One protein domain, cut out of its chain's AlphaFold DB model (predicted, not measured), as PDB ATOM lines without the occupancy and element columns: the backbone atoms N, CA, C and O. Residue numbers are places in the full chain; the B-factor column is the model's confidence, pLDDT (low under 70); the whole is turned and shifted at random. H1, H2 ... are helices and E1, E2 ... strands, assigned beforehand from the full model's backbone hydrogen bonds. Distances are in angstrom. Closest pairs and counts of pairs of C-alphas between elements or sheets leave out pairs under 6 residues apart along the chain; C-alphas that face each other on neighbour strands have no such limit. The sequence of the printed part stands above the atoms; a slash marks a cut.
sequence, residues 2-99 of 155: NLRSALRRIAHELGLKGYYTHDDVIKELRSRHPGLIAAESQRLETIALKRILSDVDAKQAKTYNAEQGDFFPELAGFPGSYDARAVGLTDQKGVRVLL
ATOM      1  N   ASN A   2     106.386 117.398 138.690       85.25
ATOM      2  CA  ASN A   2     105.217 118.261 138.951       85.25
ATOM      3  C   ASN A   2     104.272 118.356 137.731       85.25
ATOM      4  O   ASN A   2     104.684 118.063 136.607       85.25
ATOM      5  N   LEU A   3     103.027 118.801 137.954       84.38
ATOM      6  CA  LEU A   3     101.976 118.909 136.930       84.38
ATOM      7  C   LEU A   3     102.416 119.704 135.690       84.38
ATOM      8  O   LEU A   3     102.197 119.270 134.564       84.38
ATOM      9  N   ARG A   4     103.083 120.850 135.877       83.19
ATOM     10  CA  ARG A   4     103.540 121.694 134.759       83.19
ATOM     11  C   ARG A   4     104.606 120.994 133.919       83.19
ATOM     12  O   ARG A   4     104.539 121.054 132.696       83.19
ATOM     13  N   SER A   5     105.568 120.326 134.552       81.75
ATOM     14  CA  SER A   5     106.601 119.558 133.850       81.75
ATOM     15  C   SER A   5     106.006 118.365 133.096       81.75
ATOM     16  O   SER A   5     106.403 118.117 131.961       81.75
ATOM     17  N   ALA A   6     105.021 117.672 133.679       85.69
ATOM     18  CA  ALA A   6     104.318 116.569 133.022       85.69
ATOM     19  C   ALA A   6     103.536 117.043 131.784       85.69
ATOM     20  O   ALA A   6     103.691 116.473 130.706       85.69
ATOM     21  N   LEU A   7     102.767 118.132 131.918       87.06
ATOM     22  CA  LEU A   7     102.024 118.755 130.817       87.06
ATOM     23  C   LEU A   7     102.946 119.175 129.664       87.06
ATOM     24  O   LEU A   7     102.647 118.882 128.510       87.06
ATOM     25  N   ARG A   8     104.091 119.807 129.966       84.25
ATOM     26  CA  ARG A   8     105.089 120.183 128.948       84.25
ATOM     27  C   ARG A   8     105.627 118.979 128.193       84.25
ATOM     28  O   ARG A   8     105.708 119.027 126.971       84.25
ATOM     29  N   ARG A   9     105.997 117.920 128.918       84.62
ATOM     30  CA  ARG A   9     106.589 116.724 128.316       84.62
ATOM     31  C   ARG A   9     105.599 116.032 127.384       84.62
ATOM     32  O   ARG A   9     105.940 115.747 126.245       84.62
ATOM     33  N   ILE A  10     104.359 115.848 127.833       89.81
ATOM     34  CA  ILE A  10     103.296 115.241 127.023       89.81
ATOM     35  C   ILE A  10     102.990 116.094 125.787       89.81
ATOM     36  O   ILE A  10     102.894 115.555 124.690       89.81
ATOM     37  N   ALA A  11     102.874 117.418 125.942       86.44
ATOM     38  CA  ALA A  11     102.655 118.320 124.813       86.44
ATOM     39  C   ALA A  11     103.793 118.242 123.783       86.44
ATOM     40  O   ALA A  11     103.527 118.209 122.586       86.44
ATOM     41  N   HIS A  12     105.047 118.151 124.236       84.88
ATOM     42  CA  HIS A  12     106.184 117.937 123.346       84.88
ATOM     43  C   HIS A  12     106.101 116.591 122.617       84.88
ATOM     44  O   HIS A  12     106.186 116.555 121.395       84.88
ATOM     45  N   GLU A  13     105.881 115.493 123.347       87.50
ATOM     46  CA  GLU A  13     105.779 114.142 122.781       87.50
ATOM     47  C   GLU A  13     104.645 114.020 121.748       87.50
ATOM     48  O   GLU A  13     104.810 113.356 120.725       87.50
ATOM     49  N   LEU A  14     103.497 114.657 121.996       88.75
ATOM     50  CA  LEU A  14     102.390 114.717 121.038       88.75
ATOM     51  C   LEU A  14     102.731 115.614 119.848       88.75
ATOM     52  O   LEU A  14     102.492 115.231 118.707       88.75
ATOM     53  N   GLY A  15     103.352 116.764 120.103       83.69
ATOM     54  CA  GLY A  15     103.824 117.663 119.061       83.69
ATOM     55  C   GLY A  15     104.860 117.031 118.134       83.69
ATOM     56  O   GLY A  15     104.861 117.329 116.950       83.69
ATOM     57  N   LEU A  16     105.700 116.106 118.611       82.12
ATOM     58  CA  LEU A  16     106.630 115.356 117.755       82.12
ATOM     59  C   LEU A  16     105.916 114.467 116.726       82.12
ATOM     60  O   LEU A  16     106.501 114.136 115.698       82.12
ATOM     61  N   LYS A  17     104.656 114.095 116.978       85.56
ATOM     62  CA  LYS A  17     103.821 113.312 116.055       85.56
ATOM     63  C   LYS A  17     103.046 114.190 115.063       85.56
ATOM     64  O   LYS A  17     102.333 113.649 114.223       85.56
ATOM     65  N   GLY A  18     103.168 115.516 115.155       82.62
ATOM     66  CA  GLY A  18     102.468 116.478 114.307       82.62
ATOM     67  C   GLY A  18     101.677 117.502 115.119       82.62
ATOM     68  O   GLY A  18     102.223 118.220 115.955       82.62
ATOM     69  N   TYR A  19     100.381 117.608 114.838       83.56
ATOM     70  CA  TYR A  19      99.493 118.544 115.522       83.56
ATOM     71  C   TYR A  19      98.920 117.950 116.805       83.56
ATOM     72  O   TYR A  19      98.660 116.750 116.883       83.56
ATOM     73  N   TYR A  20      98.663 118.806 117.791       87.75
ATOM     74  CA  TYR A  20      97.966 118.411 119.011       87.75
ATOM     75  C   TYR A  20      97.029 119.512 119.510       87.75
ATOM     76  O   TYR A  20      97.226 120.701 119.237       87.75
ATOM     77  N   THR A  21      96.019 119.108 120.275       88.81
ATOM     78  CA  THR A  21      95.124 119.998 121.016       88.81
ATOM     79  C   THR A  21      95.380 119.896 122.519       88.81
ATOM     80  O   THR A  21      96.014 118.961 123.013       88.81
ATOM     81  N   HIS A  22      94.862 120.850 123.297       87.81
ATOM     82  CA  HIS A  22      94.919 120.750 124.760       87.81
ATOM     83  C   HIS A  22      94.149 119.539 125.301       87.81
ATOM     84  O   HIS A  22      94.539 118.994 126.330       87.81
ATOM     85  N   ASP A  23      93.093 119.098 124.615       88.56
ATOM     86  CA  ASP A  23      92.320 117.924 125.030       88.56
ATOM     87  C   ASP A  23      93.132 116.629 124.876       88.56
ATOM     88  O   ASP A  23      93.086 115.777 125.767       88.56
ATOM     89  N   ASP A  24      93.962 116.523 123.833       91.31
ATOM     90  CA  ASP A  24      94.879 115.389 123.649       91.31
ATOM     91  C   ASP A  24      95.896 115.300 124.794       91.31
ATOM     92  O   ASP A  24      96.124 114.231 125.365       91.31
ATOM     93  N   VAL A  25      96.459 116.445 125.194       89.75
ATOM     94  CA  VAL A  25      97.425 116.523 126.300       89.75
ATOM     95  C   VAL A  25      96.776 116.140 127.630       89.75
ATOM     96  O   VAL A  25      97.368 115.399 128.415       89.75
ATOM     97  N   ILE A  26      95.553 116.613 127.891       90.06
ATOM     98  CA  ILE A  26      94.810 116.290 129.118       90.06
ATOM     99  C   ILE A  26      94.449 114.802 129.158       90.06
ATOM    100  O   ILE A  26      94.568 114.169 130.211       90.06
ATOM    101  N   LYS A  27      94.049 114.222 128.022       91.31
ATOM    102  CA  LYS A  27      93.760 112.789 127.901       91.31
ATOM    103  C   LYS A  27      94.991 111.939 128.231       91.31
ATOM    104  O   LYS A  27      94.895 111.009 129.029       91.31
ATOM    105  N   GLU A  28      96.151 112.289 127.682       92.88
ATOM    106  CA  GLU A  28      97.416 111.604 127.977       92.88
ATOM    107  C   GLU A  28      97.882 111.812 129.426       92.88
ATOM    108  O   GLU A  28      98.380 110.875 130.052       92.88
ATOM    109  N   LEU A  29      97.676 113.002 130.003       91.44
ATOM    110  CA  LEU A  29      97.997 113.260 131.409       91.44
ATOM    111  C   LEU A  29      97.177 112.357 132.337       91.44
ATOM    112  O   LEU A  29      97.749 111.755 133.243       91.44
ATOM    113  N   ARG A  30      95.866 112.226 132.090       89.19
ATOM    114  CA  ARG A  30      94.972 111.343 132.861       89.19
ATOM    115  C   ARG A  30      95.393 109.881 132.785       89.19
ATOM    116  O   ARG A  30      95.352 109.191 133.795       89.19
ATOM    117  N   SER A  31      95.817 109.436 131.605       90.00
ATOM    118  CA  SER A  31      96.280 108.065 131.383       90.00
ATOM    119  C   SER A  31      97.586 107.767 132.130       90.00
ATOM    120  O   SER A  31      97.714 106.740 132.789       90.00
ATOM    121  N   ARG A  32      98.564 108.680 132.057       90.81
ATOM    122  CA  ARG A  32      99.935 108.415 132.526       90.81
ATOM    123  C   ARG A  32     100.208 108.852 133.961       90.81
ATOM    124  O   ARG A  32     101.050 108.251 134.619       90.81
ATOM    125  N   HIS A  33      99.553 109.915 134.427       88.38
ATOM    126  CA  HIS A  33      99.800 110.533 135.736       88.38
ATOM    127  C   HIS A  33      98.490 110.886 136.459       88.38
ATOM    128  O   HIS A  33      98.300 112.048 136.828       88.38
ATOM    129  N   PRO A  34      97.588 109.916 136.704       84.69
ATOM    130  CA  PRO A  34      96.292 110.188 137.331       84.69
ATOM    131  C   PRO A  34      96.424 110.834 138.720       84.69
ATOM    132  O   PRO A  34      95.628 111.694 139.075       84.69
ATOM    133  N   GLY A  35      97.480 110.510 139.475       83.38
ATOM    134  CA  GLY A  35      97.750 111.105 140.791       83.38
ATOM    135  C   GLY A  35      98.169 112.583 140.773       83.38
ATOM    136  O   GLY A  35      98.276 113.192 141.833       83.38
ATOM    137  N   LEU A  36      98.418 113.180 139.598       84.25
ATOM    138  CA  LEU A  36      98.673 114.621 139.457       84.25
ATOM    139  C   LEU A  36      97.386 115.438 139.251       84.25
ATOM    140  O   LEU A  36      97.465 116.652 139.051       84.25
ATOM    141  N   ILE A  37      96.223 114.784 139.267       78.62
ATOM    142  CA  ILE A  37      94.924 115.366 138.943       78.62
ATOM    143  C   ILE A  37      94.027 115.298 140.182       78.62
ATOM    144  O   ILE A  37      93.847 114.234 140.770       78.62
ATOM    145  N   ALA A  38      93.476 116.440 140.598       68.44
ATOM    146  CA  ALA A  38      92.512 116.490 141.693       68.44
ATOM    147  C   ALA A  38      91.145 115.983 141.205       68.44
ATOM    148  O   ALA A  38      90.672 116.430 140.166       68.44
ATOM    149  N   ALA A  39      90.508 115.091 141.967       60.28
ATOM    150  CA  ALA A  39      89.268 114.391 141.603       60.28
ATOM    151  C   ALA A  39      87.983 115.255 141.632       60.28
ATOM    152  O   ALA A  39      86.880 114.731 141.786       60.28
ATOM    153  N   GLU A  40      88.099 116.579 141.521       60.25
ATOM    154  CA  GLU A  40      86.937 117.469 141.451       60.25
ATOM    155  C   GLU A  40      86.275 117.426 140.063       60.25
ATOM    156  O   GLU A  40      86.788 116.815 139.132       60.25
ATOM    157  N   SER A  41      85.105 118.069 139.920       69.81
ATOM    158  CA  SER A  41      84.309 118.118 138.680       69.81
ATOM    159  C   SER A  41      85.174 118.154 137.415       69.81
ATOM    160  O   SER A  41      85.828 119.158 137.122       69.81
ATOM    161  N   GLN A  42      85.112 117.072 136.628       76.44
ATOM    162  CA  GLN A  42      85.951 116.846 135.446       76.44
ATOM    163  C   GLN A  42      85.935 118.037 134.473       76.44
ATOM    164  O   GLN A  42      86.927 118.319 133.798       76.44
ATOM    165  N   ARG A  43      84.818 118.776 134.398       77.62
ATOM    166  CA  ARG A  43      84.687 119.975 133.561       77.62
ATOM    167  C   ARG A  43      85.494 121.157 134.105       77.62
ATOM    168  O   ARG A  43      86.206 121.791 133.330       77.62
ATOM    169  N   LEU A  44      85.397 121.449 135.404       76.69
ATOM    170  CA  LEU A  44      86.166 122.523 136.048       76.69
ATOM    171  C   LEU A  44      87.663 122.194 136.052       76.69
ATOM    172  O   LEU A  44      88.479 123.054 135.722       76.69
ATOM    173  N   GLU A  45      88.006 120.932 136.305       82.88
ATOM    174  CA  GLU A  45      89.369 120.405 136.209       82.88
ATOM    175  C   GLU A  45      89.939 120.587 134.794       82.88
ATOM    176  O   GLU A  45      91.022 121.142 134.621       82.88
ATOM    177  N   THR A  46      89.184 120.209 133.756       83.19
ATOM    178  CA  THR A  46      89.610 120.381 132.357       83.19
ATOM    179  C   THR A  46      89.841 121.857 132.022       83.19
ATOM    180  O   THR A  46      90.829 122.190 131.370       83.19
ATOM    181  N   ILE A  47      88.977 122.766 132.489       83.56
ATOM    182  CA  ILE A  47      89.156 124.214 132.292       83.56
ATOM    183  C   ILE A  47      90.431 124.707 132.993       83.56
ATOM    184  O   ILE A  47      91.211 125.453 132.396       83.56
ATOM    185  N   ALA A  48      90.677 124.271 134.231       82.94
ATOM    186  CA  ALA A  48      91.884 124.617 134.974       82.94
ATOM    187  C   ALA A  48      93.150 124.099 134.274       82.94
ATOM    188  O   ALA A  48      94.107 124.853 134.096       82.94
ATOM    189  N   LEU A  49      93.139 122.853 133.793       84.94
ATOM    190  CA  LEU A  49      94.245 122.263 133.040       84.94
ATOM    191  C   LEU A  49      94.491 122.992 131.714       84.94
ATOM    192  O   LEU A  49      95.642 123.298 131.409       84.94
ATOM    193  N   LYS A  50      93.439 123.355 130.966       85.38
ATOM    194  CA  LYS A  50      93.553 124.181 129.746       85.38
ATOM    195  C   LYS A  50      94.169 125.550 130.037       85.38
ATOM    196  O   LYS A  50      95.001 126.032 129.267       85.38
ATOM    197  N   ARG A  51      93.815 126.171 131.166       82.81
ATOM    198  CA  ARG A  51      94.409 127.443 131.602       82.81
ATOM    199  C   ARG A  51      95.883 127.282 131.972       82.81
ATOM    200  O   ARG A  51      96.702 128.076 131.526       82.81
ATOM    201  N   ILE A  52      96.235 126.231 132.715       82.12
ATOM    202  CA  ILE A  52      97.631 125.919 133.054       82.12
ATOM    203  C   ILE A  52      98.444 125.624 131.789       82.12
ATOM    204  O   ILE A  52      99.575 126.088 131.689       82.12
ATOM    205  N   LEU A  53      97.881 124.897 130.820       80.38
ATOM    206  CA  LEU A  53      98.510 124.642 129.523       80.38
ATOM    207  C   LEU A  53      98.734 125.935 128.742       80.38
ATOM    208  O   LEU A  53      99.840 126.177 128.276       80.38
ATOM    209  N   SER A  54      97.729 126.807 128.694       79.00
ATOM    210  CA  SER A  54      97.851 128.125 128.068       79.00
ATOM    211  C   SER A  54      98.932 128.978 128.740       79.00
ATOM    212  O   SER A  54      99.714 129.628 128.054       79.00
ATOM    213  N   ASP A  55      99.035 128.943 130.071       77.31
ATOM    214  CA  ASP A  55     100.091 129.630 130.821       77.31
ATOM    215  C   ASP A  55     101.476 129.019 130.569       77.31
ATOM    216  O   ASP A  55     102.477 129.735 130.511       77.31
ATOM    217  N   VAL A  56     101.551 127.692 130.443       74.25
ATOM    218  CA  VAL A  56     102.772 126.965 130.093       74.25
ATOM    219  C   VAL A  56     103.239 127.373 128.698       74.25
ATOM    220  O   VAL A  56     104.388 127.793 128.569       74.25
ATOM    221  N   ASP A  57     102.349 127.337 127.707       70.00
ATOM    222  CA  ASP A  57     102.613 127.747 126.325       70.00
ATOM    223  C   ASP A  57     102.994 129.239 126.257       70.00
ATOM    224  O   ASP A  57     103.968 129.622 125.610       70.00
ATOM    225  N   ALA A  58     102.278 130.110 126.979       66.75
ATOM    226  CA  ALA A  58     102.539 131.548 126.996       66.75
ATOM    227  C   ALA A  58     103.879 131.901 127.657       66.75
ATOM    228  O   ALA A  58     104.567 132.823 127.211       66.75
ATOM    229  N   LYS A  59     104.268 131.185 128.719       63.88
ATOM    230  CA  LYS A  59     105.589 131.346 129.343       63.88
ATOM    231  C   LYS A  59     106.698 130.790 128.453       63.88
ATOM    232  O   LYS A  59     107.736 131.434 128.350       63.88
ATOM    233  N   GLN A  60     106.468 129.670 127.767       63.69
ATOM    234  CA  GLN A  60     107.399 129.154 126.757       63.69
ATOM    235  C   GLN A  60     107.618 130.168 125.629       63.69
ATOM    236  O   GLN A  60     108.757 130.461 125.291       63.69
ATOM    237  N   ALA A  61     106.554 130.787 125.109       59.12
ATOM    238  CA  ALA A  61     106.648 131.796 124.052       59.12
ATOM    239  C   ALA A  61     107.443 133.054 124.454       59.12
ATOM    240  O   ALA A  61     108.015 133.723 123.595       59.12
ATOM    241  N   LYS A  62     107.471 133.403 125.747       54.56
ATOM    242  CA  LYS A  62     108.071 134.652 126.247       54.56
ATOM    243  C   LYS A  62     109.506 134.506 126.747       54.56
ATOM    244  O   LYS A  62     110.192 135.521 126.876       54.56
ATOM    245  N   THR A  63     109.976 133.300 127.055       52.12
ATOM    246  CA  THR A  63     111.253 133.115 127.757       52.12
ATOM    247  C   THR A  63     112.090 132.032 127.083       52.12
ATOM    248  O   THR A  63     111.879 130.852 127.318       52.12
ATOM    249  N   TYR A  64     113.078 132.443 126.281       54.03
ATOM    250  CA  TYR A  64     114.227 131.584 125.980       54.03
ATOM    251  C   TYR A  64     114.994 131.377 127.290       54.03
ATOM    252  O   TYR A  64     115.443 132.359 127.889       54.03
ATOM    253  N   ASN A  65     115.086 130.134 127.755       56.66
ATOM    254  CA  ASN A  65     115.907 129.739 128.895       56.66
ATOM    255  C   ASN A  65     116.743 128.524 128.468       56.66
ATOM    256  O   ASN A  65     116.175 127.523 128.039       56.66
ATOM    257  N   ALA A  66     118.069 128.606 128.599       52.47
ATOM    258  CA  ALA A  66     118.977 127.501 128.299       52.47
ATOM    259  C   ALA A  66     118.683 126.251 129.154       52.47
ATOM    260  O   ALA A  66     118.809 125.138 128.661       52.47
ATOM    261  N   GLU A  67     118.169 126.418 130.379       54.41
ATOM    262  CA  GLU A  67     117.709 125.318 131.246       54.41
ATOM    263  C   GLU A  67     116.422 124.646 130.730       54.41
ATOM    264  O   GLU A  67     116.061 123.556 131.163       54.41
ATOM    265  N   GLN A  68     115.693 125.274 129.797       53.81
ATOM    266  CA  GLN A  68     114.616 124.597 129.062       53.81
ATOM    267  C   GLN A  68     115.146 123.754 127.894       53.81
ATOM    268  O   GLN A  68     114.362 123.022 127.286       53.81
ATOM    269  N   GLY A  69     116.451 123.818 127.613       54.22
ATOM    270  CA  GLY A  69     117.137 122.957 126.654       54.22
ATOM    271  C   GLY A  69     116.951 121.471 126.959       54.22
ATOM    272  O   GLY A  69     116.845 120.689 126.026       54.22
ATOM    273  N   ASP A  70     116.768 121.096 128.228       56.84
ATOM    274  CA  ASP A  70     116.471 119.712 128.626       56.84
ATOM    275  C   ASP A  70     115.096 119.229 128.145       56.84
ATOM    276  O   ASP A  70     114.888 118.040 127.910       56.84
ATOM    277  N   PHE A  71     114.128 120.140 128.013       55.72
ATOM    278  CA  PHE A  71     112.766 119.793 127.597       55.72
ATOM    279  C   PHE A  71     112.600 119.780 126.079       55.72
ATOM    280  O   PHE A  71     111.731 119.070 125.576       55.72
ATOM    281  N   PHE A  72     113.407 120.573 125.374       64.81
ATOM    282  CA  PHE A  72     113.384 120.697 123.919       64.81
ATOM    283  C   PHE A  72     114.813 120.713 123.369       64.81
ATOM    284  O   PHE A  72     115.246 121.727 122.796       64.81
ATOM    285  N   PRO A  73     115.579 119.627 123.558       64.19
ATOM    286  CA  PRO A  73     116.968 119.587 123.131       64.19
ATOM    287  C   PRO A  73     117.067 119.838 121.631       64.19
ATOM    288  O   PRO A  73     117.952 120.571 121.198       64.19
ATOM    289  N   GLU A  74     116.112 119.362 120.834       63.28
ATOM    290  CA  GLU A  74     116.038 119.575 119.386       63.28
ATOM    291  C   GLU A  74     115.793 121.039 118.986       63.28
ATOM    292  O   GLU A  74     116.094 121.411 117.858       63.28
ATOM    293  N   LEU A  75     115.323 121.893 119.902       65.88
ATOM    294  CA  LEU A  75     115.044 123.315 119.659       65.88
ATOM    295  C   LEU A  75     116.054 124.265 120.314       65.88
ATOM    296  O   LEU A  75     115.873 125.475 120.236       65.88
ATOM    297  N   ALA A  76     117.097 123.752 120.979       63.34
ATOM    298  CA  ALA A  76     118.120 124.565 121.655       63.34
ATOM    299  C   ALA A  76     117.536 125.629 122.615       63.34
ATOM    300  O   ALA A  76     118.099 126.711 122.770       63.34
ATOM    301  N   GLY A  77     116.384 125.342 123.238       62.16
ATOM    302  CA  GLY A  77     115.694 126.267 124.145       62.16
ATOM    303  C   GLY A  77     114.733 127.263 123.476       62.16
ATOM    304  O   GLY A  77     114.191 128.130 124.167       62.16
ATOM    305  N   PHE A  78     114.484 127.161 122.161       64.88
ATOM    306  CA  PHE A  78     113.434 127.941 121.497       64.88
ATOM    307  C   PHE A  78     112.023 127.501 121.915       64.88
ATOM    308  O   PHE A  78     111.804 126.317 122.183       64.88
ATOM    309  N   PRO A  79     111.048 128.437 121.957       62.62
ATOM    310  CA  PRO A  79     109.674 128.125 122.318       62.62
ATOM    311  C   PRO A  79     109.112 126.982 121.471       62.62
ATOM    312  O   PRO A  79     109.133 127.034 120.241       62.62
ATOM    313  N   GLY A  80     108.607 125.962 122.164       68.94
ATOM    314  CA  GLY A  80     108.276 124.666 121.587       68.94
ATOM    315  C   GLY A  80     107.150 124.698 120.565       68.94
ATOM    316  O   GLY A  80     107.273 124.032 119.546       68.94
ATOM    317  N   SER A  81     106.078 125.464 120.807       74.38
ATOM    318  CA  SER A  81     104.835 125.381 120.032       74.38
ATOM    319  C   SER A  81     104.247 126.738 119.626       74.38
ATOM    320  O   SER A  81     104.336 127.730 120.354       74.38
ATOM    321  N   TYR A  82     103.584 126.763 118.472       77.25
ATOM    322  CA  TYR A  82     102.869 127.904 117.905       77.25
ATOM    323  C   TYR A  82     101.421 127.525 117.596       77.25
ATOM    324  O   TYR A  82     101.085 126.349 117.464       77.25
ATOM    325  N   ASP A  83     100.551 128.530 117.520       79.62
ATOM    326  CA  ASP A  83      99.173 128.335 117.071       79.62
ATOM    327  C   ASP A  83      99.196 128.063 115.563       79.62
ATOM    328  O   ASP A  83      99.616 128.925 114.790       79.62
ATOM    329  N   ALA A  84      98.762 126.866 115.163       81.31
ATOM    330  CA  ALA A  84      98.766 126.424 113.774       81.31
ATOM    331  C   ALA A  84      97.889 127.324 112.886       81.31
ATOM    332  O   ALA A  84      98.197 127.527 111.712       81.31
ATOM    333  N   ARG A  85      96.845 127.940 113.453       80.88
ATOM    334  CA  ARG A  85      96.012 128.907 112.737       80.88
ATOM    335  C   ARG A  85      96.728 130.226 112.498       80.88
ATOM    336  O   ARG A  85      96.610 130.798 111.420       80.88
ATOM    337  N   ALA A  86      97.497 130.706 113.476       75.81
ATOM    338  CA  ALA A  86      98.247 131.956 113.340       75.81
ATOM    339  C   ALA A  86      99.337 131.881 112.256       75.81
ATOM    340  O   ALA A  86      99.742 132.912 111.727       75.81
ATOM    341  N   VAL A  87      99.790 130.670 111.921       77.31
ATOM    342  CA  VAL A  87     100.778 130.407 110.863       77.31
ATOM    343  C   VAL A  87     100.153 129.874 109.567       77.31
ATOM    344  O   VAL A  87     100.882 129.484 108.662       77.31
ATOM    345  N   GLY A  88      98.819 129.859 109.462       80.19
ATOM    346  CA  GLY A  88      98.102 129.494 108.234       80.19
ATOM    347  C   GLY A  88      98.091 127.999 107.894       80.19
ATOM    348  O   GLY A  88      97.869 127.652 106.740       80.19
ATOM    349  N   LEU A  89      98.330 127.112 108.864       81.56
ATOM    350  CA  LEU A  89      98.314 125.656 108.650       81.56
ATOM    351  C   LEU A  89      96.923 125.028 108.805       81.56
ATOM    352  O   LEU A  89      96.700 123.910 108.351       81.56
ATOM    353  N   THR A  90      95.997 125.706 109.484       83.44
ATOM    354  CA  THR A  90      94.622 125.235 109.698       83.44
ATOM    355  C   THR A  90      93.699 126.388 110.083       83.44
ATOM    356  O   THR A  90      94.142 127.366 110.677       83.44
ATOM    357  N   ASP A  91      92.399 126.254 109.827       84.25
ATOM    358  CA  ASP A  91      91.380 127.190 110.323       84.25
ATOM    359  C   ASP A  91      90.887 126.845 111.738       84.25
ATOM    360  O   ASP A  91      90.196 127.636 112.398       84.25
ATOM    361  N   GLN A  92      91.253 125.661 112.234       81.06
ATOM    362  CA  GLN A  92      90.814 125.160 113.527       81.06
ATOM    363  C   GLN A  92      91.505 125.899 114.677       81.06
ATOM    364  O   GLN A  92      92.728 126.019 114.745       81.06
ATOM    365  N   LYS A  93      90.705 126.387 115.629       79.06
ATOM    366  CA  LYS A  93      91.219 127.006 116.856       79.06
ATOM    367  C   LYS A  93      91.777 125.943 117.800       79.06
ATOM    368  O   LYS A  93      91.192 124.876 117.944       79.06
ATOM    369  N   GLY A  94      92.846 126.285 118.515       76.38
ATOM    370  CA  GLY A  94      93.403 125.437 119.575       76.38
ATOM    371  C   GLY A  94      94.333 124.329 119.083       76.38
ATOM    372  O   GLY A  94      94.799 123.537 119.899       76.38
ATOM    373  N   VAL A  95      94.631 124.293 117.782       80.62
ATOM    374  CA  VAL A  95      95.634 123.398 117.207       80.62
ATOM    375  C   VAL A  95      97.017 124.012 117.387       80.62
ATOM    376  O   VAL A  95      97.264 125.165 117.023       80.62
ATOM    377  N   ARG A  96      97.927 123.237 117.969       83.62
ATOM    378  CA  ARG A  96      99.308 123.640 118.230       83.62
ATOM    379  C   ARG A  96     100.258 122.825 117.361       83.62
ATOM    380  O   ARG A  96     100.014 121.650 117.095       83.62
ATOM    381  N   VAL A  97     101.340 123.460 116.928       82.25
ATOM    382  CA  VAL A  97     102.393 122.858 116.100       82.25
ATOM    383  C   VAL A  97     103.756 123.215 116.663       82.25
ATOM    384  O   VAL A  97     103.945 124.338 117.132       82.25
ATOM    385  N   LEU A  98     104.704 122.278 116.641       82.88
ATOM    386  CA  LEU A  98     106.055 122.572 117.105       82.88
ATOM    387  C   LEU A  98     106.842 123.389 116.080       82.88
ATOM    388  O   LEU A  98     106.742 123.138 114.884       82.88
ATOM    389  N   LEU A  99     107.689 124.309 116.549       83.25
ATOM    390  CA  LEU A  99     108.503 125.164 115.675       83.25
ATOM    391  C   LEU A  99     109.413 124.351 114.732       83.25
ATOM    392  O   LEU A  99     109.561 124.697 113.566       83.25
TER     393      LEU A  99
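This is residues 2 to 99 of the 155 residues of an uncharacterized protein of Rhizobium chutanense (UniProt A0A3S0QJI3). A small two-stranded hairpin, E1 and E2, packs beside the last residues of H1 and the later part of H3, at one side of three helices that cross one another steeply. The long helix H3 runs roughly along the longest axis and crosses H1 and H2; H4 is set off from these helices, and residues 38 to 44, at the other end, stick out. The printed part has 98 residues with four named helices and then two named strands, in the order H1, H2, H3, H4, E1, E2; the sheet, E1 - E2, is antiparallel and the class is mostly helix. The whole is compact, with a radius of gyration of the C-alphas of 13.3 A and a rounded outline of 36 by 33 by 23 A.

Look first at E1, residues 81 to 83, 7.0 A long, and E2, residues 96 to 98, which ends at C-alpha 98 at (106.055, 122.572, 117.105). Find C-alpha 42 at (85.951, 116.846, 135.446); from there H3, residues 42 to 62, runs 29.8 A. H1, residues 3 to 15, begins at C-alpha 3 at (101.976, 118.909, 136.930) and runs 18.0 A. H2 is residues 22 to 32, 15.4 A, and H4 is residues 66 to 70, 8.2 A.

Start at the hairpin of E1 and E2, where N 82 and O 97 are 2.8 A apart and N 97 and O 82 are 2.9 A apart, within hydrogen-bond range. Next, the closest C-alphas of H1 and E2, those of Gly 15 and Leu 98, are 5.7 A apart. Those of H3 and E1, Asp 57 and Ser 81, are 7.1 A apart. H1 touches H3 with residues 4 to 8 alone, about perpendicular at 76 degrees; their closest C-alphas, Leu 7 and Leu 53, are 7.0 A apart. H1 and H2 touch, closest at the C-alphas of Ala 11 and Val 25, 5.7 A, and run opposite ways at a steep tilt of 67 degrees, only just short of perpendicular. H3 touches H2 with residues 46 to 53 alone, closest at the C-alphas of Lys 50 and His 22, 6.2 A, only just about perpendicular at 70.2 degrees. H4 touches no helix. In H1, H2 and H3 every O i to N i+4 pair is within hydrogen-bond range; in H4 0 of 1 is, and 1 of 2 O i to N i+3 pairs.

The two C-alphas farthest apart, those of Ser 41 and Ala 76, are 38.4 A apart. The printed part has no cut. The link from E1 to E2, residues 84 to 95, is long; the link from H3 to H4 is tight. Read the B-factor column at residues 38 to 41 and 58 to 80, and you find pLDDT under 70; the mean of the printed part is 77.2.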